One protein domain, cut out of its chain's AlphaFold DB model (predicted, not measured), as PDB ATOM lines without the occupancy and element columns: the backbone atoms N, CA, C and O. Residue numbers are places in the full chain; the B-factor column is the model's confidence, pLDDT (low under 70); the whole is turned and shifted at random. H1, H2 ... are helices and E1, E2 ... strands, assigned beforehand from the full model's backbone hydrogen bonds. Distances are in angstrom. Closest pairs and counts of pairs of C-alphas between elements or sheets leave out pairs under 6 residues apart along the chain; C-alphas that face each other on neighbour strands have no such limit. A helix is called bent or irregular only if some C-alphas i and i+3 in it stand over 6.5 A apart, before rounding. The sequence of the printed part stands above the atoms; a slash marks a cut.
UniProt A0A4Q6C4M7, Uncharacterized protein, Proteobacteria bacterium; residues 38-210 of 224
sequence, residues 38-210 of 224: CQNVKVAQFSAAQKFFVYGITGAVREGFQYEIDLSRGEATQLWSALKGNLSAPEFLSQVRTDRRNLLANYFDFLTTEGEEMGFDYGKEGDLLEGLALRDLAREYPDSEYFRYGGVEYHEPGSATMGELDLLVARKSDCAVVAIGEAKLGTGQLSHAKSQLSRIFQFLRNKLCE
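This is residues 38 to 210 of the 224 residues of an uncharacterized protein of Proteobacteria bacterium (UniProt A0A4Q6C4M7). A strongly curled five-stranded sheet wraps round helix H4, while the long helix H5 packs along E1 and E7 outside the curl. H1, H2 and H3 gather at one end of the elongated whole, and the small hairpin of E4 and E5 continues from E3 and E6 near H5. The printed part has 173 residues, in the order E1, E2, H1, H2, H3, H4, E3, E4, E5, E6, E7, H5; the class is mixed, helices and strands. The large sheet is mixed, in the order E2, E1, E7, E6, E3. The whole is compact, with a radius of gyration of the C-alphas of 16.8 A and spans of 56 by 32 by 32 A.

After residues 38 to 50, with no named element, find C-alpha 51 at (22.857, -38.125, -6.330); there E1 begins and runs 20.1 A to residue 57. E2 is residues 67 to 69. Next come H1, residues 73 to 84, 16.4 A; H2, residues 89 to 95; H3, residues 101 to 117, 23.7 A, with a kink of 28 degrees near residue 111; and H4, residues 126 to 137, 16.6 A. E3, residues 146 to 149, runs on into E4, residues 152 to 154, at 69 degrees. E5, residues 163 to 165, runs on into E6, residues 167 to 171, at 56 degrees. E7, residues 177 to 184, spans 21.2 A. H5, residues 187 to 210, runs 36.6 A to C-alpha 210 at (39.112, -28.482, -18.019); it is irregular, with C-alphas 188 and 191 7.6 A apart.

Look first at E1 and E7, parallel, with N 55 and O 182 at 2.8 A. E2 and E1 are parallel, with N 69 and O 56 at 2.9 A. The hairpin E6 and E7 is antiparallel, with N 181 and O 167 at 2.8 A, and so are E6 and E3, with N 168 and O 149 at 2.8 A. In the hairpin E4 and E5, N 165 and O 152 are 2.8 A apart. There are three layers, helices on both faces of the sheet: H5 on one face, H4 on the other. The closest C-alphas of H4 and E7, Glu 130 and Ala 183, are 5.9 A apart. H5 has a height over the sheet of 6.5 A. The hub, H3, touches H4 about perpendicular at 84 degrees, closest at the C-alphas of Gly 115 and Gly 131, 6.0 A; H4 does so with residues 128 to 132 alone. H3 touches H1 at a steep tilt of 46 degrees, closest at the C-alphas of Leu 79 and Phe 108, 6.7 A. H2 and H3 form a helical hairpin, closest at the C-alphas of Leu 93 and Arg 101, 6.4 A. Every O i to N i+4 pair is within hydrogen-bond range in H1 and H4; H2 has 2 of 3, H3 11 of 13 and H5 18 of 20.

The two C-alphas farthest apart, Ser 94 and Glu 210, are 56.3 A apart. The printed part has no cut, and no link is long. Mean pLDDT of the printed part is 95.4, and no printed residue is under 70.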
ATOM      1  N   CYS A  38      30.808 -22.010   3.331       96.81
ATOM      2  CA  CYS A  38      30.119 -22.649   2.207       96.81
ATOM      3  C   CYS A  38      29.258 -21.689   1.368       96.81
ATOM      4  O   CYS A  38      28.663 -22.132   0.392       96.81
ATOM      5  N   GLN A  39      29.203 -20.392   1.695       95.69
ATOM      6  CA  GLN A  39      28.394 -19.408   0.952       95.69
ATOM      7  C   GLN A  39      28.904 -19.138  -0.475       95.69
ATOM      8  O   GLN A  39      28.184 -18.596  -1.303       95.69
ATOM      9  N   ASN A  40      30.146 -19.524  -0.775       94.62
ATOM     10  CA  ASN A  40      30.702 -19.484  -2.123       94.62
ATOM     11  C   ASN A  40      30.725 -20.909  -2.686       94.62
ATOM     12  O   ASN A  40      31.635 -21.692  -2.376       94.62
ATOM     13  N   VAL A  41      29.698 -21.241  -3.469       94.88
ATOM     14  CA  VAL A  41      29.593 -22.536  -4.140       94.88
ATOM     15  C   VAL A  41      30.556 -22.576  -5.324       94.88
ATOM     16  O   VAL A  41      30.605 -21.664  -6.138       94.88
ATOM     17  N   LYS A  42      31.342 -23.647  -5.418       95.06
ATOM     18  CA  LYS A  42      32.401 -23.817  -6.417       95.06
ATOM     19  C   LYS A  42      32.205 -25.123  -7.162       95.06
ATOM     20  O   LYS A  42      31.870 -26.132  -6.548       95.06
ATOM     21  N   VAL A  43      32.583 -25.175  -8.438       94.75
ATOM     22  CA  VAL A  43      32.598 -26.414  -9.240       94.75
ATOM     23  C   VAL A  43      33.408 -27.511  -8.536       94.75
ATOM     24  O   VAL A  43      33.060 -28.686  -8.601       94.75
ATOM     25  N   ALA A  44      34.457 -27.128  -7.796       93.31
ATOM     26  CA  ALA A  44      35.296 -28.042  -7.013       93.31
ATOM     27  C   ALA A  44      34.544 -28.878  -5.964       93.31
ATOM     28  O   ALA A  44      35.046 -29.920  -5.554       93.31
ATOM     29  N   GLN A  45      33.399 -28.390  -5.492       96.00
ATOM     30  CA  GLN A  45      32.592 -29.047  -4.468       96.00
ATOM     31  C   GLN A  45      31.682 -30.133  -5.055       96.00
ATOM     32  O   GLN A  45      31.163 -30.956  -4.305       96.00
ATOM     33  N   PHE A  46      31.499 -30.153  -6.377       95.88
ATOM     34  CA  PHE A  46      30.697 -31.146  -7.083       95.88
ATOM     35  C   PHE A  46      31.541 -32.357  -7.458       95.88
ATOM     36  O   PHE A  46      32.761 -32.286  -7.624       95.88
ATOM     37  N   SER A  47      30.876 -33.495  -7.636       93.38
ATOM     38  CA  SER A  47      31.543 -34.723  -8.054       93.38
ATOM     39  C   SER A  47      30.660 -35.566  -8.964       93.38
ATOM     40  O   SER A  47      29.438 -35.452  -8.981       93.38
ATOM     41  N   ALA A  48      31.282 -36.497  -9.683       87.38
ATOM     42  CA  ALA A  48      30.566 -37.500 -10.466       87.38
ATOM     43  C   ALA A  48      29.689 -38.449  -9.621       87.38
ATOM     44  O   ALA A  48      28.874 -39.172 -10.185       87.38
ATOM     45  N   ALA A  49      29.883 -38.488  -8.298       89.19
ATOM     46  CA  ALA A  49      29.198 -39.404  -7.388       89.19
ATOM     47  C   ALA A  49      27.949 -38.799  -6.725       89.19
ATOM     48  O   ALA A  49      27.273 -39.500  -5.971       89.19
ATOM     49  N   GLN A  50      27.644 -37.522  -6.976       93.62
ATOM     50  CA  GLN A  50      26.470 -36.876  -6.394       93.62
ATOM     51  C   GLN A  50      25.171 -37.525  -6.886       93.62
ATOM     52  O   GLN A  50      25.049 -37.928  -8.046       93.62
ATOM     53  N   LYS A  51      24.189 -37.626  -5.990       97.06
ATOM     54  CA  LYS A  51      22.857 -38.125  -6.330       97.06
ATOM     55  C   LYS A  51      22.093 -37.078  -7.143       97.06
ATOM     56  O   LYS A  51      22.210 -35.882  -6.890       97.06
ATOM     57  N   PHE A  52      21.271 -37.552  -8.071       97.19
ATOM     58  CA  PHE A  52      20.332 -36.739  -8.840       97.19
ATOM     59  C   PHE A  52      18.917 -37.180  -8.499       97.19
ATOM     60  O   PHE A  52      18.640 -38.382  -8.476       97.19
ATOM     61  N   PHE A  53      18.023 -36.232  -8.252       98.12
ATOM     62  CA  PHE A  53      16.638 -36.547  -7.927       98.12
ATOM     63  C   PHE A  53      15.676 -35.470  -8.419       98.12
ATOM     64  O   PHE A  53      16.063 -34.340  -8.701       98.12
ATOM     65  N   VAL A  54      14.402 -35.830  -8.534       98.50
ATOM     66  CA  VAL A  54      13.337 -34.909  -8.916       98.50
ATOM     67  C   VAL A  54      12.192 -35.024  -7.918       98.50
ATOM     68  O   VAL A  54      11.712 -36.130  -7.648       98.50
ATOM     69  N   TYR A  55      11.758 -33.876  -7.404       98.69
ATOM     70  CA  TYR A  55      10.568 -33.708  -6.576       98.69
ATOM     71  C   TYR A  55       9.376 -33.273  -7.425       98.69
ATOM     72  O   TYR A  55       9.488 -32.433  -8.323       98.69
ATOM     73  N   GLY A  56       8.213 -33.829  -7.110       98.44
ATOM     74  CA  GLY A  56       6.945 -33.370  -7.653       98.44
ATOM     75  C   GLY A  56       5.850 -33.287  -6.599       98.44
ATOM     76  O   GLY A  56       6.070 -33.502  -5.410       98.44
ATOM     77  N   ILE A  57       4.655 -32.957  -7.061       98.31
ATOM     78  CA  ILE A  57       3.422 -32.959  -6.267       98.31
ATOM     79  C   ILE A  57       2.757 -34.346  -6.268       98.31
ATOM     80  O   ILE A  57       3.207 -35.242  -6.983       98.31
ATOM     81  N   THR A  58       1.667 -34.530  -5.517       98.12
ATOM     82  CA  THR A  58       0.945 -35.810  -5.406       98.12
ATOM     83  C   THR A  58       0.725 -36.479  -6.767       98.12
ATOM     84  O   THR A  58       0.104 -35.912  -7.672       98.12
ATOM     85  N   GLY A  59       1.190 -37.726  -6.895       97.94
ATOM     86  CA  GLY A  59       1.065 -38.528  -8.109       97.94
ATOM     87  C   GLY A  59       2.270 -38.440  -9.045       97.94
ATOM     88  O   GLY A  59       2.319 -39.211 -10.002       97.94
ATOM     89  N   ALA A  60       3.244 -37.570  -8.771       98.06
ATOM     90  CA  ALA A  60       4.462 -37.437  -9.564       98.06
ATOM     91  C   ALA A  60       5.327 -38.706  -9.535       98.06
ATOM     92  O   ALA A  60       5.911 -39.067 -10.557       98.06
ATOM     93  N   VAL A  61       5.365 -39.442  -8.417       98.25
ATOM     94  CA  VAL A  61       6.119 -40.709  -8.347       98.25
ATOM     95  C   VAL A  61       5.620 -41.714  -9.390       98.25
ATOM     96  O   VAL A  61       6.423 -42.402 -10.018       98.25
ATOM     97  N   ARG A  62       4.306 -41.751  -9.667       97.88
ATOM     98  CA  ARG A  62       3.738 -42.625 -10.714       97.88
ATOM     99  C   ARG A  62       4.206 -42.258 -12.121       97.88
ATOM    100  O   ARG A  62       4.268 -43.133 -12.975       97.88
ATOM    101  N   GLU A  63       4.565 -40.996 -12.339       97.81
ATOM    102  CA  GLU A  63       5.125 -40.511 -13.604       97.81
ATOM    103  C   GLU A  63       6.649 -40.701 -13.690       97.81
ATOM    104  O   GLU A  63       7.244 -40.439 -14.732       97.81
ATOM    105  N   GLY A  64       7.297 -41.182 -12.620       97.69
ATOM    106  CA  GLY A  64       8.730 -41.491 -12.580       97.69
ATOM    107  C   GLY A  64       9.607 -40.453 -11.871       97.69
ATOM    108  O   GLY A  64      10.830 -40.478 -12.043       97.69
ATOM    109  N   PHE A  65       9.008 -39.543 -11.100       98.38
ATOM    110  CA  PHE A  65       9.737 -38.713 -10.135       98.38
ATOM    111  C   PHE A  65      10.263 -39.576  -8.978       98.38
ATOM    112  O   PHE A  65       9.704 -40.633  -8.683       98.38
ATOM    113  N   GLN A  66      11.341 -39.136  -8.325       98.38
ATOM    114  CA  GLN A  66      11.941 -39.865  -7.199       98.38
ATOM    115  C   GLN A  66      11.177 -39.613  -5.900       98.38
ATOM    116  O   GLN A  66      10.974 -40.542  -5.122       98.38
ATOM    117  N   TYR A  67      10.747 -38.371  -5.689       98.44
ATOM    118  CA  TYR A  67      10.061 -37.947  -4.479       98.44
ATOM    119  C   TYR A  67       8.775 -37.194  -4.827       98.44
ATOM    120  O   TYR A  67       8.657 -36.580  -5.893       98.44
ATOM    121  N   GLU A  68       7.813 -37.220  -3.910       98.12
ATOM    122  CA  GLU A  68       6.607 -36.402  -3.984       98.12
ATOM    123  C   GLU A  68       6.310 -35.738  -2.641       98.12
ATOM    124  O   GLU A  68       6.481 -36.342  -1.583       98.12
ATOM    125  N   ILE A  69       5.846 -34.492  -2.701       98.50
ATOM    126  CA  ILE A  69       5.218 -33.801  -1.577       98.50
ATOM    127  C   ILE A  69       3.719 -34.094  -1.641       98.50
ATOM    128  O   ILE A  69       3.118 -33.962  -2.712       98.50
ATOM    129  N   ASP A  70       3.104 -34.473  -0.512       97.69
ATOM    130  CA  ASP A  70       1.646 -34.634  -0.424       97.69
ATOM    131  C   ASP A  70       0.980 -33.259  -0.517       97.69
ATOM    132  O   ASP A  70       0.724 -32.587   0.479       97.69
ATOM    133  N   LEU A  71       0.784 -32.812  -1.747       97.38
ATOM    134  CA  LEU A  71       0.231 -31.530  -2.120       97.38
ATOM    135  C   LEU A  71      -0.318 -31.682  -3.531       97.38
ATOM    136  O   LEU A  71       0.410 -32.077  -4.429       97.38
ATOM    137  N   SER A  72      -1.585 -31.373  -3.764       97.25
ATOM    138  CA  SER A  72      -2.134 -31.332  -5.121       97.25
ATOM    139  C   SER A  72      -1.843 -29.991  -5.805       97.25
ATOM    140  O   SER A  72      -1.551 -28.989  -5.155       97.25
ATOM    141  N   ARG A  73      -1.999 -29.926  -7.136       97.06
ATOM    142  CA  ARG A  73      -1.821 -28.676  -7.898       97.06
ATOM    143  C   ARG A  73      -2.715 -27.538  -7.392       97.06
ATOM    144  O   ARG A  73      -2.255 -26.411  -7.281       97.06
ATOM    145  N   GLY A  74      -3.979 -27.837  -7.080       95.81
ATOM    146  CA  GLY A  74      -4.924 -26.838  -6.575       95.81
ATOM    147  C   GLY A  74      -4.564 -26.334  -5.176       95.81
ATOM    148  O   GLY A  74      -4.719 -25.149  -4.902       95.81
ATOM    149  N   GLU A  75      -4.049 -27.209  -4.312       96.50
ATOM    150  CA  GLU A  75      -3.576 -26.828  -2.976       96.50
ATOM    151  C   GLU A  75      -2.285 -26.001  -3.050       96.50
ATOM    152  O   GLU A  75      -2.161 -25.021  -2.323       96.50
ATOM    153  N   ALA A  76      -1.367 -26.331  -3.966       97.31
ATOM    154  CA  ALA A  76      -0.175 -25.523  -4.232       97.31
ATOM    155  C   ALA A  76      -0.548 -24.094  -4.661       97.31
ATOM    156  O   ALA A  76      -0.052 -23.126  -4.090       97.31
ATOM    157  N   THR A  77      -1.501 -23.950  -5.588       96.38
ATOM    158  CA  THR A  77      -1.989 -22.633  -6.022       96.38
ATOM    159  C   THR A  77      -2.670 -21.863  -4.886       96.38
ATOM    160  O   THR A  77      -2.495 -20.649  -4.787       96.38
ATOM    161  N   GLN A  78      -3.420 -22.542  -4.011       95.25
ATOM    162  CA  GLN A  78      -4.029 -21.918  -2.828       95.25
ATOM    163  C   GLN A  78      -2.969 -21.425  -1.835       95.25
ATOM    164  O   GLN A  78      -3.037 -20.270  -1.424       95.25
ATOM    165  N   LEU A  79      -1.979 -22.261  -1.494       95.81
ATOM    166  CA  LEU A  79      -0.862 -21.884  -0.619       95.81
ATOM    167  C   LEU A  79      -0.092 -20.692  -1.184       95.81
ATOM    168  O   LEU A  79       0.093 -19.699  -0.491       95.81
ATOM    169  N   TRP A  80       0.300 -20.758  -2.457       96.62
ATOM    170  CA  TRP A  80       1.025 -19.673  -3.111       96.62
ATOM    171  C   TRP A  80       0.240 -18.363  -3.108       96.62
ATOM    172  O   TRP A  80       0.789 -17.307  -2.812       96.62
ATOM    173  N   SER A  81      -1.061 -18.432  -3.404       95.31
ATOM    174  CA  SER A  81      -1.929 -17.250  -3.407       95.31
ATOM    175  C   SER A  81      -2.069 -16.651  -2.005       95.31
ATOM    176  O   SER A  81      -2.128 -15.431  -1.874       95.31
ATOM    177  N   ALA A  82      -2.093 -17.490  -0.963       94.38
ATOM    178  CA  ALA A  82      -2.128 -17.046   0.426       94.38
ATOM    179  C   ALA A  82      -0.816 -16.368   0.852       94.38
ATOM    180  O   ALA A  82      -0.871 -15.280   1.421       94.38
ATOM    181  N   LEU A  83       0.335 -16.964   0.516       93.69
ATOM    182  CA  LEU A  83       1.665 -16.400   0.782       93.69
ATOM    183  C   LEU A  83       1.845 -15.059   0.062       93.69
ATOM    184  O   LEU A  83       2.101 -14.040   0.689       93.69
ATOM    185  N   LYS A  84       1.589 -15.025  -1.250       93.62
ATOM    186  CA  LYS A  84       1.703 -13.807  -2.066       93.62
ATOM    187  C   LYS A  84       0.719 -12.708  -1.652       93.62
ATOM    188  O   LYS A  84       0.996 -11.524  -1.831       93.62
ATOM    189  N   GLY A  85      -0.452 -13.098  -1.151       90.31
ATOM    190  CA  GLY A  85      -1.465 -12.187  -0.625       90.31
ATOM    191  C   GLY A  85      -1.186 -11.700   0.798       90.31
ATOM    192  O   GLY A  85      -1.973 -10.895   1.294       90.31
ATOM    193  N   ASN A  86      -0.111 -12.173   1.443       85.31
ATOM    194  CA  ASN A  86       0.199 -11.934   2.853       85.31
ATOM    195  C   ASN A  86      -0.992 -12.246   3.776       85.31
ATOM    196  O   ASN A  86      -1.278 -11.497   4.712       85.31
ATOM    197  N   LEU A  87      -1.733 -13.320   3.480       89.62
ATOM    198  CA  LEU A  87      -2.850 -13.736   4.324       89.62
ATOM    199  C   LEU A  87      -2.332 -14.212   5.680       89.62
ATOM    200  O   LEU A  87      -1.304 -14.876   5.767       89.62
ATOM    201  N   SER A  88      -3.084 -13.952   6.745       87.69
ATOM    202  CA  SER A  88      -2.815 -14.589   8.034       87.69
ATOM    203  C   SER A  88      -3.187 -16.079   8.001       87.69
ATOM    204  O   SER A  88      -4.075 -16.504   7.253       87.69
ATOM    205  N   ALA A  89      -2.565 -16.889   8.866       83.75
ATOM    206  CA  ALA A  89      -2.902 -18.309   8.975       83.75
ATOM    207  C   ALA A  89      -4.413 -18.554   9.224       83.75
ATOM    208  O   ALA A  89      -4.988 -19.398   8.536       83.75
ATOM    209  N   PRO A  90      -5.118 -17.815  10.113       87.06
ATOM    210  CA  PRO A  90      -6.568 -17.973  10.268       87.06
ATOM    211  C   PRO A  90      -7.363 -17.703   8.981       87.06
ATOM    212  O   PRO A  90      -8.291 -18.453   8.668       87.06
ATOM    213  N   GLU A  91      -6.998 -16.666   8.219       87.00
ATOM    214  CA  GLU A  91      -7.660 -16.326   6.953       87.00
ATOM    215  C   GLU A  91      -7.450 -17.415   5.904       87.00
ATOM    216  O   GLU A  91      -8.415 -17.842   5.265       87.00
ATOM    217  N   PHE A  92      -6.221 -17.918   5.771       88.38
ATOM    218  CA  PHE A  92      -5.912 -19.032   4.880       88.38
ATOM    219  C   PHE A  92      -6.701 -20.293   5.260       88.38
ATOM    220  O   PHE A  92      -7.409 -20.869   4.433       88.38
ATOM    221  N   LEU A  93      -6.662 -20.699   6.533       86.94
ATOM    222  CA  LEU A  93      -7.288 -21.946   6.987       86.94
ATOM    223  C   LEU A  93      -8.818 -21.936   6.915       86.94
ATOM    224  O   LEU A  93      -9.429 -23.011   6.851       86.94
ATOM    225  N   SER A  94      -9.438 -20.753   6.881       87.50
ATOM    226  CA  SER A  94     -10.875 -20.607   6.633       87.50
ATOM    227  C   SER A  94     -11.290 -21.044   5.219       87.50
ATOM    228  O   SER A  94     -12.426 -21.474   5.023       87.50
ATOM    229  N   GLN A  95     -10.362 -21.002   4.256       85.81
ATOM    230  CA  GLN A  95     -10.583 -21.352   2.846       85.81
ATOM    231  C   GLN A  95     -10.240 -22.818   2.540       85.81
ATOM    232  O   GLN A  95     -10.613 -23.351   1.495       85.81
ATOM    233  N   VAL A  96      -9.551 -23.490   3.463       86.31
ATOM    234  CA  VAL A  96      -9.072 -24.861   3.292       86.31
ATOM    235  C   VAL A  96     -10.112 -25.880   3.764       86.31
ATOM    236  O   VAL A  96     -10.694 -25.771   4.852       86.31
ATOM    237  N   ARG A  97     -10.293 -26.934   2.957       83.75
ATOM    238  CA  ARG A  97     -11.110 -28.104   3.305       83.75
ATOM    239  C   ARG A  97     -10.657 -28.737   4.623       83.75
ATOM    240  O   ARG A  97      -9.469 -28.966   4.839       83.75
ATOM    241  N   THR A  98     -11.613 -29.102   5.474       84.44
ATOM    242  CA  THR A  98     -11.342 -29.596   6.834       84.44
ATOM    243  C   THR A  98     -10.417 -30.817   6.877       84.44
ATOM    244  O   THR A  98      -9.562 -30.888   7.754       84.44
ATOM    245  N   ASP A  99     -10.533 -31.747   5.926       89.31
ATOM    246  CA  ASP A  99      -9.727 -32.975   5.871       89.31
ATOM    247  C   ASP A  99      -8.256 -32.742   5.491       89.31
ATOM    248  O   ASP A  99      -7.401 -33.569   5.798       89.31
ATOM    249  N   ARG A 100      -7.944 -31.603   4.867       94.19
ATOM    250  CA  ARG A 100      -6.580 -31.211   4.466       94.19
ATOM    251  C   ARG A 100      -6.014 -30.076   5.319       94.19
ATOM    252  O   ARG A 100      -4.843 -29.729   5.184       94.19
ATOM    253  N   ARG A 101      -6.823 -29.521   6.229       90.94
ATOM    254  CA  ARG A 101      -6.501 -28.318   7.007       90.94
ATOM    255  C   ARG A 101      -5.205 -28.443   7.794       90.94
ATOM    256  O   ARG A 101      -4.392 -27.536   7.723       90.94
ATOM    257  N   ASN A 102      -4.993 -29.551   8.500       92.75
ATOM    258  CA  ASN A 102      -3.795 -29.713   9.331       92.75
ATOM    259  C   ASN A 102      -2.515 -29.775   8.487       92.75
ATOM    260  O   ASN A 102      -1.517 -29.159   8.839       92.75
ATOM    261  N   LEU A 103      -2.553 -30.486   7.358       94.81
ATOM    262  CA  LEU A 103      -1.406 -30.594   6.460       94.81
ATOM    263  C   LEU A 103      -1.045 -29.232   5.863       94.81
ATOM    264  O   LEU A 103       0.102 -28.804   5.946       94.81
ATOM    265  N   LEU A 104      -2.036 -28.532   5.309       95.75
ATOM    266  CA  LEU A 104      -1.807 -27.235   4.684       95.75
ATOM    267  C   LEU A 104      -1.475 -26.148   5.708       95.75
ATOM    268  O   LEU A 104      -0.677 -25.278   5.391       95.75
ATOM    269  N   ALA A 105      -2.000 -26.224   6.937       94.19
ATOM    270  CA  ALA A 105      -1.559 -25.375   8.044       94.19
ATOM    271  C   ALA A 105      -0.068 -25.562   8.327       94.19
ATOM    272  O   ALA A 105       0.663 -24.584   8.384       94.19
ATOM    273  N   ASN A 106       0.387 -26.813   8.435       96.25
ATOM    274  CA  ASN A 106       1.790 -27.121   8.710       96.25
ATOM    275  C   ASN A 106       2.729 -26.688   7.578       96.25
ATOM    276  O   ASN A 106       3.891 -26.373   7.836       96.25
ATOM    277  N   TYR A 107       2.271 -26.733   6.324       97.69
ATOM    278  CA  TYR A 107       3.031 -26.202   5.192       97.69
ATOM    279  C   TYR A 107       3.053 -24.682   5.198       97.69
ATOM    280  O   TYR A 107       4.121 -24.108   5.038       97.69
ATOM    281  N   PHE A 108       1.901 -24.046   5.407       96.56
ATOM    282  CA  PHE A 108       1.796 -22.595   5.463       96.56
ATOM    283  C   PHE A 108       2.691 -22.018   6.562       96.56
ATOM    284  O   PHE A 108       3.525 -21.178   6.261       96.56
ATOM    285  N   ASP A 109       2.588 -22.544   7.786       95.69
ATOM    286  CA  ASP A 109       3.385 -22.125   8.944       95.69
ATOM    287  C   ASP A 109       4.892 -22.203   8.663       95.69
ATOM    288  O   ASP A 109       5.609 -21.219   8.831       95.69
ATOM    289  N   PHE A 110       5.356 -23.336   8.124       96.81
ATOM    290  CA  PHE A 110       6.751 -23.512   7.710       96.81
ATOM    291  C   PHE A 110       7.179 -22.500   6.639       96.81
ATOM    292  O   PHE A 110       8.232 -21.886   6.767       96.81
ATOM    293  N   LEU A 111       6.375 -22.311   5.586       96.69
ATOM    294  CA  LEU A 111       6.719 -21.401   4.489       96.69
ATOM    295  C   LEU A 111       6.779 -19.941   4.972       96.69
ATOM    296  O   LEU A 111       7.672 -19.213   4.569       96.69
ATOM    297  N   THR A 112       5.900 -19.532   5.892       95.00
ATOM    298  CA  THR A 112       5.905 -18.176   6.480       95.00
ATOM    299  C   THR A 112       6.948 -17.952   7.575       95.00
ATOM    300  O   THR A 112       7.055 -16.847   8.091       95.00
ATOM    301  N   THR A 113       7.665 -18.990   8.003       94.19
ATOM    302  CA  THR A 113       8.679 -18.883   9.061       94.19
ATOM    303  C   THR A 113      10.039 -19.285   8.507       94.19
ATOM    304  O   THR A 113      10.768 -18.452   7.980       94.19
ATOM    305  N   GLU A 114      10.348 -20.576   8.542       93.81
ATOM    306  CA  GLU A 114      11.611 -21.142   8.065       93.81
ATOM    307  C   GLU A 114      11.855 -20.843   6.577       93.81
ATOM    308  O   GLU A 114      12.985 -20.595   6.167       93.81
ATOM    309  N   GLY A 115      10.802 -20.833   5.757       93.56
ATOM    310  CA  GLY A 115      10.909 -20.522   4.335       93.56
ATOM    311  C   GLY A 115      11.361 -19.085   4.047       93.56
ATOM    312  O   GLY A 115      12.245 -18.872   3.217       93.56
ATOM    313  N   GLU A 116      10.821 -18.105   4.771       93.50
ATOM    314  CA  GLU A 116      11.274 -16.711   4.679       93.50
ATOM    315  C   GLU A 116      12.711 -16.552   5.196       93.50
ATOM    316  O   GLU A 116      13.508 -15.835   4.591       93.50
ATOM    317  N   GLU A 117      13.082 -17.270   6.264       95.12
ATOM    318  CA  GLU A 117      14.463 -17.292   6.767       95.12
ATOM    319  C   GLU A 117      15.446 -17.864   5.736       95.12
ATOM    320  O   GLU A 117      16.562 -17.363   5.625       95.12
ATOM    321  N   MET A 118      15.030 -18.852   4.936       95.50
ATOM    322  CA  MET A 118      15.797 -19.387   3.797       95.50
ATOM    323  C   MET A 118      15.849 -18.431   2.587       95.50
ATOM    324  O   MET A 118      16.464 -18.750   1.568       95.50
ATOM    325  N   GLY A 119      15.210 -17.261   2.673       96.25
ATOM    326  CA  GLY A 119      15.231 -16.236   1.635       96.25
ATOM    327  C   GLY A 119      14.245 -16.468   0.489       96.25
ATOM    328  O   GLY A 119      14.424 -15.887  -0.583       96.25
ATOM    329  N   PHE A 120      13.219 -17.306   0.672       96.31
ATOM    330  CA  PHE A 120      12.131 -17.414  -0.300       96.31
ATOM    331  C   PHE A 120      11.202 -16.196  -0.204       96.31
ATOM    332  O   PHE A 120      10.657 -15.903   0.854       96.31
ATOM    333  N   ASP A 121      10.979 -15.518  -1.333       94.69
ATOM    334  CA  ASP A 121      10.011 -14.415  -1.456       94.69
ATOM    335  C   ASP A 121       8.667 -14.857  -2.070       94.69
ATOM    336  O   ASP A 121       7.734 -14.061  -2.207       94.69
ATOM    337  N   TYR A 122       8.580 -16.130  -2.470       95.12
ATOM    338  CA  TYR A 122       7.438 -16.756  -3.140       95.12
ATOM    339  C   TYR A 122       6.918 -15.977  -4.358       95.12
ATOM    340  O   TYR A 122       5.728 -16.044  -4.707       95.12
ATOM    341  N   GLY A 123       7.807 -15.260  -5.055       95.00
ATOM    342  CA  GLY A 123       7.480 -14.527  -6.273       95.00
ATOM    343  C   GLY A 123       6.939 -15.442  -7.376       95.00
ATOM    344  O   GLY A 123       6.053 -15.039  -8.147       95.00
ATOM    345  N   LYS A 124       7.408 -16.696  -7.413       96.12
ATOM    346  CA  LYS A 124       6.950 -17.752  -8.318       96.12
ATOM    347  C   LYS A 124       6.274 -18.866  -7.522       96.12
ATOM    348  O   LYS A 124       6.658 -19.202  -6.412       96.12
ATOM    349  N   GLU A 125       5.290 -19.520  -8.133       96.62
ATOM    350  CA  GLU A 125       4.627 -20.663  -7.494       96.62
ATOM    351  C   GLU A 125       5.605 -21.828  -7.246       96.62
ATOM    352  O   GLU A 125       5.457 -22.553  -6.273       96.62
ATOM    353  N   GLY A 126       6.629 -21.999  -8.094       97.12
ATOM    354  CA  GLY A 126       7.656 -23.042  -7.935       97.12
ATOM    355  C   GLY A 126       8.405 -22.982  -6.600       97.12
ATOM    356  O   GLY A 126       8.657 -24.032  -6.011       97.12
ATOM    357  N   ASP A 127       8.628 -21.772  -6.081       97.50
ATOM    358  CA  ASP A 127       9.361 -21.507  -4.838       97.50
ATOM    359  C   ASP A 127       8.744 -22.235  -3.631       97.50
ATOM    360  O   ASP A 127       9.451 -22.701  -2.739       97.50
ATOM    361  N   LEU A 128       7.414 -22.404  -3.612       97.31
ATOM    362  CA  LEU A 128       6.741 -23.130  -2.530       97.31
ATOM    363  C   LEU A 128       7.141 -24.611  -2.517       97.31
ATOM    364  O   LEU A 128       7.307 -25.203  -1.453       97.31
ATOM    365  N   LEU A 129       7.278 -25.226  -3.697       98.31
ATOM    366  CA  LEU A 129       7.624 -26.637  -3.807       98.31
ATOM    367  C   LEU A 129       9.103 -26.839  -3.492       98.31
ATOM    368  O   LEU A 129       9.437 -27.841  -2.869       98.31
ATOM    369  N   GLU A 130       9.958 -25.891  -3.878       98.38
ATOM    370  CA  GLU A 130      11.367 -25.866  -3.479       98.38
ATOM    371  C   GLU A 130      11.503 -25.852  -1.955       98.38
ATOM    372  O   GLU A 130      12.105 -26.765  -1.393       98.38
ATOM    373  N   GLY A 131      10.863 -24.898  -1.270       98.06
ATOM    374  CA  GLY A 131      10.900 -24.817   0.193       98.06
ATOM    375  C   GLY A 131      10.391 -26.094   0.874       98.06
ATOM    376  O   GLY A 131      11.049 -26.639   1.764       98.06
ATOM    377  N   LEU A 132       9.251 -26.634   0.425       98.50
ATOM    378  CA  LEU A 132       8.713 -27.886   0.974       98.50
ATOM    379  C   LEU A 132       9.614 -29.097   0.689       98.50
ATOM    380  O   LEU A 132       9.745 -29.968   1.549       98.50
ATOM    381  N   ALA A 133      10.261 -29.156  -0.477       98.56
ATOM    382  CA  ALA A 133      11.228 -30.203  -0.795       98.56
ATOM    383  C   ALA A 133      12.482 -30.106   0.085       98.56
ATOM    384  O   ALA A 133      12.953 -31.128   0.580       98.56
ATOM    385  N   LEU A 134      12.992 -28.899   0.356       98.44
ATOM    386  CA  LEU A 134      14.119 -28.694   1.273       98.44
ATOM    387  C   LEU A 134      13.786 -29.143   2.701       98.44
ATOM    388  O   LEU A 134      14.620 -29.783   3.347       98.44
ATOM    389  N   ARG A 135      12.563 -28.878   3.179       97.94
ATOM    390  CA  ARG A 135      12.069 -29.413   4.459       97.94
ATOM    391  C   ARG A 135      12.033 -30.937   4.454       97.94
ATOM    392  O   ARG A 135      12.477 -31.577   5.404       97.94
ATOM    393  N   ASP A 136      11.499 -31.524   3.389       98.38
ATOM    394  CA  ASP A 136      11.341 -32.971   3.264       98.38
ATOM    395  C   ASP A 136      12.688 -33.713   3.242       98.38
ATOM    396  O   ASP A 136      12.852 -34.747   3.902       98.38
ATOM    397  N   LEU A 137      13.675 -33.130   2.552       98.25
ATOM    398  CA  LEU A 137      15.053 -33.614   2.472       98.25
ATOM    399  C   LEU A 137      15.751 -33.662   3.836       98.25
ATOM    400  O   LEU A 137      16.685 -34.447   3.994       98.25
ATOM    401  N   ALA A 138      15.295 -32.903   4.841       97.50
ATOM    402  CA  ALA A 138      15.852 -32.949   6.196       97.50
ATOM    403  C   ALA A 138      15.753 -34.336   6.851       97.50
ATOM    404  O   ALA A 138      16.532 -34.663   7.746       97.50
ATOM    405  N   ARG A 139      14.819 -35.175   6.382       97.25
ATOM    406  CA  ARG A 139      14.646 -36.558   6.851       97.25
ATOM    407  C   ARG A 139      15.773 -37.483   6.388       97.25
ATOM    408  O   ARG A 139      16.131 -38.401   7.118       97.25
ATOM    409  N   GLU A 140      16.310 -37.263   5.184       98.00
ATOM    410  CA  GLU A 140      17.431 -38.039   4.622       98.00
ATOM    411  C   GLU A 140      18.787 -37.372   4.918       98.00
ATOM    412  O   GLU A 140      19.787 -38.063   5.106       98.00
ATOM    413  N   TYR A 141      18.813 -36.040   5.004       98.25
ATOM    414  CA  TYR A 141      20.014 -35.224   5.176       98.25
ATOM    415  C   TYR A 141      19.879 -34.319   6.411       98.25
ATOM    416  O   TYR A 141      19.468 -33.161   6.276       98.25
ATOM    417  N   PRO A 142      20.200 -34.826   7.616       98.00
ATOM    418  CA  PRO A 142      19.971 -34.111   8.869       98.00
ATOM    419  C   PRO A 142      20.845 -32.857   9.008       98.00
ATOM    420  O   PRO A 142      22.015 -32.840   8.614       98.00
ATOM    421  N   ASP A 143      20.300 -31.824   9.660       97.62
ATOM    422  CA  ASP A 143      20.948 -30.511   9.827       97.62
ATOM    423  C   ASP A 143      22.253 -30.531  10.621       97.62
ATOM    424  O   ASP A 143      23.051 -29.597  10.529       97.62
ATOM    425  N   SER A 144      22.503 -31.581  11.400       98.00
ATOM    426  CA  SER A 144      23.770 -31.749  12.113       98.00
ATOM    427  C   SER A 144      24.958 -31.962  11.171       98.00
ATOM    428  O   SER A 144      26.086 -31.641  11.535       98.00
ATOM    429  N   GLU A 145      24.720 -32.495   9.972       98.56
ATOM    430  CA  GLU A 145      25.771 -32.910   9.033       98.56
ATOM    431  C   GLU A 145      25.695 -32.175   7.693       98.56
ATOM    432  O   GLU A 145      26.729 -31.901   7.074       98.56
ATOM    433  N   TYR A 146      24.485 -31.830   7.256       98.75
ATOM    434  CA  TYR A 146      24.224 -31.269   5.938       98.75
ATOM    435  C   TYR A 146      23.587 -29.891   6.041       98.75
ATOM    436  O   TYR A 146      22.907 -29.569   7.015       98.75
ATOM    437  N   PHE A 147      23.815 -29.075   5.022       98.38
ATOM    438  CA  PHE A 147      22.943 -27.957   4.702       98.38
ATOM    439  C   PHE A 147      22.237 -28.254   3.380       98.38
ATOM    440  O   PHE A 147      22.734 -29.008   2.535       98.38
ATOM    441  N   ARG A 148      21.047 -27.685   3.241       98.25
ATOM    442  CA  ARG A 148      20.175 -27.816   2.079       98.25
ATOM    443  C   ARG A 148      19.908 -26.403   1.595       98.25
ATOM    444  O   ARG A 148      19.752 -25.518   2.425       98.25
ATOM    445  N   TYR A 149      19.912 -26.192   0.292       98.25
ATOM    446  CA  TYR A 149      19.798 -24.858  -0.277       98.25
ATOM    447  C   TYR A 149      19.065 -24.923  -1.616       98.25
ATOM    448  O   TYR A 149      19.188 -25.925  -2.324       98.25
ATOM    449  N   GLY A 150      18.312 -23.880  -1.966       96.81
ATOM    450  CA  GLY A 150      17.612 -23.792  -3.246       96.81
ATOM    451  C   GLY A 150      17.936 -22.515  -4.008       96.81
ATOM    452  O   GLY A 150      18.026 -21.443  -3.412       96.81
ATOM    453  N   GLY A 151      18.078 -22.627  -5.330       96.00
ATOM    454  CA  GLY A 151      18.396 -21.502  -6.208       96.00
ATOM    455  C   GLY A 151      19.900 -21.277  -6.366       96.00
ATOM    456  O   GLY A 151      20.465 -20.303  -5.867       96.00
ATOM    457  N   VAL A 152      20.575 -22.211  -7.039       97.62
ATOM    458  CA  VAL A 152      21.983 -22.042  -7.440       97.62
ATOM    459  C   VAL A 152      22.045 -21.794  -8.936       97.62
ATOM    460  O   VAL A 152      21.838 -22.711  -9.735       97.62
ATOM    461  N   GLU A 153      22.338 -20.561  -9.324       97.69
ATOM    462  CA  GLU A 153      22.581 -20.223 -10.718       97.69
ATOM    463  C   GLU A 153      23.963 -20.696 -11.157       97.69
ATOM    464  O   GLU A 153      24.906 -20.745 -10.367       97.69
ATOM    465  N   TYR A 154      24.081 -21.061 -12.433       97.31
ATOM    466  CA  TYR A 154      25.363 -21.386 -13.041       97.31
ATOM    467  C   TYR A 154      25.519 -20.758 -14.424       97.31
ATOM    468  O   TYR A 154      24.577 -20.677 -15.223       97.31
ATOM    469  N   HIS A 155      26.737 -20.312 -14.712       96.81
ATOM    470  CA  HIS A 155      27.088 -19.583 -15.925       96.81
ATOM    471  C   HIS A 155      28.571 -19.752 -16.272       96.81
ATOM    472  O   HIS A 155      29.362 -20.282 -15.497       96.81
ATOM    473  N   GLU A 156      28.955 -19.303 -17.465       94.75
ATOM    474  CA  GLU A 156      30.363 -19.067 -17.791       94.75
ATOM    475  C   GLU A 156      30.802 -17.696 -17.236       94.75
ATOM    476  O   GLU A 156      29.970 -16.783 -17.149       94.75
ATOM    477  N   PRO A 157      32.088 -17.496 -16.897       92.88
ATOM    478  CA  PRO A 157      32.594 -16.205 -16.451       92.88
ATOM    479  C   PRO A 157      32.281 -15.109 -17.474       92.88
ATOM    480  O   PRO A 157      32.512 -15.270 -18.677       92.88
ATOM    481  N   GLY A 158      31.706 -14.001 -17.005       91.88
ATOM    482  CA  GLY A 158      31.297 -12.874 -17.853       91.88
ATOM    483  C   GLY A 158      30.154 -13.166 -18.837       91.88
ATOM    484  O   GLY A 158      29.962 -12.394 -19.776       91.88
ATOM    485  N   SER A 159      29.411 -14.263 -18.661       95.25
ATOM    486  CA  SER A 159      28.278 -14.649 -19.515       95.25
ATOM    487  C   SER A 159      26.946 -14.608 -18.760       95.25
ATOM    488  O   SER A 159      26.915 -14.536 -17.538       95.25
ATOM    489  N   ALA A 160      25.833 -14.660 -19.497       95.50
ATOM    490  CA  ALA A 160      24.500 -14.771 -18.905       95.50
ATOM    491  C   ALA A 160      24.260 -16.151 -18.258       95.50
ATOM    492  O   ALA A 160      24.873 -17.147 -18.658       95.50
ATOM    493  N   THR A 161      23.311 -16.208 -17.319       96.50
ATOM    494  CA  THR A 161      22.857 -17.429 -16.638       96.50
ATOM    495  C   THR A 161      22.461 -18.525 -17.631       96.50
ATOM    496  O   THR A 161      21.620 -18.327 -18.510       96.50
ATOM    497  N   MET A 162      23.066 -19.709 -17.489       96.50
ATOM    498  CA  MET A 162      22.772 -20.892 -18.312       96.50
ATOM    499  C   MET A 162      21.656 -21.759 -17.715       96.50
ATOM    500  O   MET A 162      21.029 -22.569 -18.411       96.50
ATOM    501  N   GLY A 163      21.441 -21.636 -16.412       96.88
ATOM    502  CA  GLY A 163      20.376 -22.299 -15.684       96.88
ATOM    503  C   GLY A 163      20.481 -22.054 -14.188       96.88
ATOM    504  O   GLY A 163      21.455 -21.490 -13.699       96.88
ATOM    505  N   GLU A 164      19.463 -22.533 -13.493       97.50
ATOM    506  CA  GLU A 164      19.341 -22.530 -12.044       97.50
ATOM    507  C   GLU A 164      19.096 -23.973 -11.597       97.50
ATOM    508  O   GLU A 164      18.455 -24.746 -12.322       97.50
ATOM    509  N   LEU A 165      19.670 -24.340 -10.457       97.25
ATOM    510  CA  LEU A 165      19.422 -25.590  -9.761       97.25
ATOM    511  C   LEU A 165      18.454 -25.326  -8.604       97.25
ATOM    512  O   LEU A 165      18.792 -24.597  -7.667       97.25
ATOM    513  N   ASP A 166      17.293 -25.974  -8.654       98.38
ATOM    514  CA  ASP A 166      16.235 -25.792  -7.659       98.38
ATOM    515  C   ASP A 166      16.667 -26.294  -6.265       98.38
ATOM    516  O   ASP A 166      16.333 -25.673  -5.262       98.38
ATOM    517  N   LEU A 167      17.398 -27.419  -6.177       98.56
ATOM    518  CA  LEU A 167      17.734 -28.087  -4.909       98.56
ATOM    519  C   LEU A 167      19.200 -28.542  -4.857       98.56
ATOM    520  O   LEU A 167      19.666 -29.279  -5.728       98.56
ATOM    521  N   LEU A 168      19.901 -28.203  -3.777       98.31
ATOM    522  CA  LEU A 168      21.269 -28.622  -3.473       98.31
ATOM    523  C   LEU A 168      21.365 -29.159  -2.043       98.31
ATOM    524  O   LEU A 168      20.827 -28.573  -1.106       98.31
ATOM    525  N   VAL A 169      22.110 -30.251  -1.865       98.62
ATOM    526  CA  VAL A 169      22.489 -30.785  -0.550       98.62
ATOM    527  C   VAL A 169      24.002 -30.927  -0.473       98.62
ATOM    528  O   VAL A 169      24.617 -31.585  -1.319       98.62
ATOM    529  N   ALA A 170      24.604 -30.368   0.572       98.56
ATOM    530  CA  ALA A 170      26.044 -30.427   0.788       98.56
ATOM    531  C   ALA A 170      26.407 -30.648   2.258       98.56
ATOM    532  O   ALA A 170      25.660 -30.310   3.175       98.56
ATOM    533  N   ARG A 171      27.580 -31.243   2.490       98.56
ATOM    534  CA  ARG A 171      28.111 -31.462   3.842       98.56
ATOM    535  C   ARG A 171      28.578 -30.144   4.447       98.56
ATOM    536  O   ARG A 171      29.329 -29.405   3.817       98.56
ATOM    537  N   LYS A 172      28.226 -29.884   5.706       98.44
ATOM    538  CA  LYS A 172      28.654 -28.667   6.415       98.44
ATOM    539  C   LYS A 172      30.163 -28.619   6.656       98.44
ATOM    540  O   LYS A 172      30.733 -27.536   6.684       98.44
ATOM    541  N   SER A 173      30.822 -29.766   6.822       98.25
ATOM    542  CA  SER A 173      32.247 -29.825   7.177       98.25
ATOM    543  C   SER A 173      33.184 -29.335   6.074       98.25
ATOM    544  O   SER A 173      34.201 -28.720   6.373       98.25
ATOM    545  N   ASP A 174      32.867 -29.623   4.812       97.75
ATOM    546  CA  ASP A 174      33.757 -29.366   3.670       97.75
ATOM    547  C   ASP A 174      33.039 -28.831   2.424       97.75
ATOM    548  O   ASP A 174      33.647 -28.707   1.361       97.75
ATOM    549  N   CYS A 175      31.753 -28.503   2.556       98.06
ATOM    550  CA  CYS A 175      30.895 -27.991   1.492       98.06
ATOM    551  C   CYS A 175      30.767 -28.927   0.281       98.06
ATOM    552  O   CYS A 175      30.312 -28.488  -0.769       98.06
ATOM    553  N   ALA A 176      31.158 -30.204   0.391       97.94
ATOM    554  CA  ALA A 176      31.041 -31.138  -0.720       97.94
ATOM    555  C   ALA A 176      29.565 -31.414  -1.028       97.94
ATOM    556  O   ALA A 176      28.812 -31.844  -0.145       97.94
ATOM    557  N   VAL A 177      29.178 -31.201  -2.284       98.00
ATOM    558  CA  VAL A 177      27.826 -31.436  -2.790       98.00
ATOM    559  C   VAL A 177      27.612 -32.936  -2.945       98.00
ATOM    560  O   VAL A 177      28.333 -33.619  -3.675       98.00
ATOM    561  N   VAL A 178      26.616 -33.457  -2.231       98.31
ATOM    562  CA  VAL A 178      26.295 -34.892  -2.197       98.31
ATOM    563  C   VAL A 178      25.048 -35.230  -3.000       98.31
ATOM    564  O   VAL A 178      24.901 -36.368  -3.449       98.31
ATOM    565  N   ALA A 179      24.159 -34.259  -3.210       98.44
ATOM    566  CA  ALA A 179      22.958 -34.445  -4.004       98.44
ATOM    567  C   ALA A 179      22.496 -33.125  -4.632       98.44
ATOM    568  O   ALA A 179      22.650 -32.060  -4.033       98.44
ATOM    569  N   ILE A 180      21.920 -33.216  -5.827       98.38
ATOM    570  CA  ILE A 180      21.279 -32.104  -6.526       98.38
ATOM    571  C   ILE A 180      19.933 -32.549  -7.090       98.38
ATOM    572  O   ILE A 180      19.762 -33.715  -7.464       98.38
ATOM    573  N   GLY A 181      18.979 -31.632  -7.166       98.31
ATOM    574  CA  GLY A 181      17.645 -31.963  -7.629       98.31
ATOM    575  C   GLY A 181      16.882 -30.813  -8.261       98.31
ATOM    576  O   GLY A 181      17.288 -29.657  -8.215       98.31
ATOM    577  N   GLU A 182      15.763 -31.188  -8.866       98.50
ATOM    578  CA  GLU A 182      14.795 -30.295  -9.505       98.50
ATOM    579  C   GLU A 182      13.424 -30.485  -8.856       98.50
ATOM    580  O   GLU A 182      13.049 -31.611  -8.516       98.50
ATOM    581  N   ALA A 183      12.646 -29.413  -8.742       98.44
ATOM    582  CA  ALA A 183      11.283 -29.435  -8.232       98.44
ATOM    583  C   ALA A 183      10.308 -28.994  -9.332       98.44
ATOM    584  O   ALA A 183      10.510 -27.976  -9.993       98.44
ATOM    585  N   LYS A 184       9.229 -29.755  -9.570       98.00
ATOM    586  CA  LYS A 184       8.202 -29.376 -10.560       98.00
ATOM    587  C   LYS A 184       6.783 -29.588 -10.048       98.00
ATOM    588  O   LYS A 184       6.393 -30.676  -9.639       98.00
ATOM    589  N   LEU A 185       5.958 -28.553 -10.189       96.62
ATOM    590  CA  LEU A 185       4.541 -28.570  -9.803       96.62
ATOM    591  C   LEU A 185       3.625 -29.314 -10.789       96.62
ATOM    592  O   LEU A 185       2.434 -29.460 -10.527       96.62
ATOM    593  N   GLY A 186       4.134 -29.752 -11.942       94.12
ATOM    594  CA  GLY A 186       3.367 -30.512 -12.927       94.12
ATOM    595  C   GLY A 186       3.860 -31.949 -13.017       94.12
ATOM    596  O   GLY A 186       5.035 -32.178 -13.281       94.12
ATOM    597  N   THR A 187       2.962 -32.925 -12.894       93.50
ATOM    598  CA  THR A 187       3.318 -34.349 -13.028       93.50
ATOM    599  C   THR A 187       3.820 -34.700 -14.437       93.50
ATOM    600  O   THR A 187       4.659 -35.576 -14.597       93.50
ATOM    601  N   GLY A 188       3.413 -33.947 -15.467       95.12
ATOM    602  CA  GLY A 188       3.937 -34.066 -16.836       95.12
ATOM    603  C   GLY A 188       5.297 -33.393 -17.088       95.12
ATOM    604  O   GLY A 188       5.754 -33.375 -18.228       95.12
ATOM    605  N   GLN A 189       5.945 -32.811 -16.072       97.31
ATOM    606  CA  GLN A 189       7.183 -32.023 -16.224       97.31
ATOM    607  C   GLN A 189       8.469 -32.836 -16.006       97.31
ATOM    608  O   GLN A 189       9.558 -32.266 -15.937       97.31
ATOM    609  N   LEU A 190       8.382 -34.169 -15.916       97.44
ATOM    610  CA  LEU A 190       9.555 -35.013 -15.662       97.44
ATOM    611  C   LEU A 190      10.642 -34.854 -16.733       97.44
ATOM    612  O   LEU A 190      11.830 -34.820 -16.416       97.44
ATOM    613  N   SER A 191      10.249 -34.774 -18.007       97.50
ATOM    614  CA  SER A 191      11.191 -34.599 -19.119       97.50
ATOM    615  C   SER A 191      11.945 -33.273 -19.016       97.50
ATOM    616  O   SER A 191      13.152 -33.235 -19.254       97.50
ATOM    617  N   HIS A 192      11.256 -32.207 -18.599       97.25
ATOM    618  CA  HIS A 192      11.850 -30.894 -18.377       97.25
ATOM    619  C   HIS A 192      12.845 -30.932 -17.211       97.25
ATOM    620  O   HIS A 192      13.992 -30.532 -17.394       97.25
ATOM    621  N   ALA A 193      12.463 -31.496 -16.060       97.88
ATOM    622  CA  ALA A 193      13.370 -31.655 -14.918       97.88
ATOM    623  C   ALA A 193      14.637 -32.449 -15.285       97.88
ATOM    624  O   ALA A 193      15.760 -32.012 -15.039       97.88
ATOM    625  N   LYS A 194      14.481 -33.591 -15.970       97.38
ATOM    626  CA  LYS A 194      15.620 -34.395 -16.445       97.38
ATOM    627  C   LYS A 194      16.510 -33.628 -17.425       97.38
ATOM    628  O   LYS A 194      17.727 -33.802 -17.403       97.38
ATOM    629  N   SER A 195      15.924 -32.785 -18.275       97.56
ATOM    630  CA  SER A 195      16.674 -31.924 -19.194       97.56
ATOM    631  C   SER A 195      17.527 -30.893 -18.444       97.56
ATOM    632  O   SER A 195      18.698 -30.714 -18.781       97.56
ATOM    633  N   GLN A 196      16.990 -30.267 -17.388       97.62
ATOM    634  CA  GLN A 196      17.753 -29.342 -16.538       97.62
ATOM    635  C   GLN A 196      18.918 -30.046 -15.830       97.62
ATOM    636  O   GLN A 196      20.063 -29.613 -15.979       97.62
ATOM    637  N   LEU A 197      18.663 -31.194 -15.192       97.12
ATOM    638  CA  LEU A 197      19.713 -31.998 -14.551       97.12
ATOM    639  C   LEU A 197      20.789 -32.463 -15.546       97.12
ATOM    640  O   LEU A 197      21.981 -32.441 -15.241       97.12
ATOM    641  N   SER A 198      20.393 -32.845 -16.764       96.56
ATOM    642  CA  SER A 198      21.338 -33.202 -17.829       96.56
ATOM    643  C   SER A 198      22.215 -32.015 -18.237       96.56
ATOM    644  O   SER A 198      23.419 -32.180 -18.443       96.56
ATOM    645  N   ARG A 199      21.642 -30.805 -18.317       96.88
ATOM    646  CA  ARG A 199      22.376 -29.583 -18.670       96.88
ATOM    647  C   ARG A 199      23.426 -29.231 -17.615       96.88
ATOM    648  O   ARG A 199      24.582 -29.032 -17.985       96.88
ATOM    649  N   ILE A 200      23.066 -29.208 -16.329       96.00
ATOM    650  CA  ILE A 200      24.044 -28.927 -15.263       96.00
ATOM    651  C   ILE A 200      25.096 -30.036 -15.154       96.00
ATOM    652  O   ILE A 200      26.275 -29.748 -14.976       96.00
ATOM    653  N   PHE A 201      24.724 -31.303 -15.356       95.12
ATOM    654  CA  PHE A 201      25.695 -32.396 -15.376       95.12
ATOM    655  C   PHE A 201      26.728 -32.235 -16.497       95.12
ATOM    656  O   PHE A 201      27.924 -32.415 -16.270       95.12
ATOM    657  N   GLN A 202      26.289 -31.872 -17.706       94.69
ATOM    658  CA  GLN A 202      27.202 -31.607 -18.819       94.69
ATOM    659  C   GLN A 202      28.118 -30.417 -18.526       94.69
ATOM    660  O   GLN A 202      29.318 -30.515 -18.775       94.69
ATOM    661  N   PHE A 203      27.571 -29.342 -17.952       95.00
ATOM    662  CA  PHE A 203      28.345 -28.185 -17.509       95.00
ATOM    663  C   PHE A 203      29.433 -28.588 -16.502       95.00
ATOM    664  O   PHE A 203      30.620 -28.391 -16.761       95.00
ATOM    665  N   LEU A 204      29.048 -29.257 -15.409       93.81
ATOM    666  CA  LEU A 204      29.967 -29.741 -14.377       93.81
ATOM    667  C   LEU A 204      31.039 -30.665 -14.948       93.81
ATOM    668  O   LEU A 204      32.213 -30.525 -14.616       93.81
ATOM    669  N   ARG A 205      30.662 -31.591 -15.834       91.56
ATOM    670  CA  ARG A 205      31.614 -32.497 -16.480       91.56
ATOM    671  C   ARG A 205      32.659 -31.722 -17.277       91.56
ATOM    672  O   ARG A 205      33.838 -32.027 -17.153       91.56
ATOM    673  N   ASN A 206      32.247 -30.732 -18.067       91.75
ATOM    674  CA  ASN A 206      33.182 -29.931 -18.855       91.75
ATOM    675  C   ASN A 206      34.158 -29.183 -17.932       91.75
ATOM    676  O   ASN A 206      35.368 -29.309 -18.094       91.75
ATOM    677  N   LYS A 207      33.649 -28.521 -16.885       90.81
ATOM    678  CA  LYS A 207      34.478 -27.738 -15.952       90.81
ATOM    679  C   LYS A 207      35.394 -28.576 -15.069       90.81
ATOM    680  O   LYS A 207      36.533 -28.188 -14.821       90.81
ATOM    681  N   LEU A 208      34.949 -29.753 -14.636       87.38
ATOM    682  CA  LEU A 208      35.794 -30.684 -13.888       87.38
ATOM    683  C   LEU A 208      36.910 -31.280 -14.763       87.38
ATOM    684  O   LEU A 208      37.982 -31.574 -14.238       87.38
ATOM    685  N   CYS A 209      36.693 -31.426 -16.076       83.44
ATOM    686  CA  CYS A 209      37.696 -31.938 -17.017       83.44
ATOM    687  C   CYS A 209      38.671 -30.874 -17.539       83.44
ATOM    688  O   CYS A 209      39.798 -31.213 -17.892       83.44
ATOM    689  N   GLU A 210      38.260 -29.605 -17.598       81.75
ATOM    690  CA  GLU A 210      39.112 -28.482 -18.019       81.75
ATOM    691  C   GLU A 210      40.216 -28.158 -17.003       81.75
ATOM    692  O   GLU A 210      41.193 -27.493 -17.349       81.75
TER     693      GLU A 210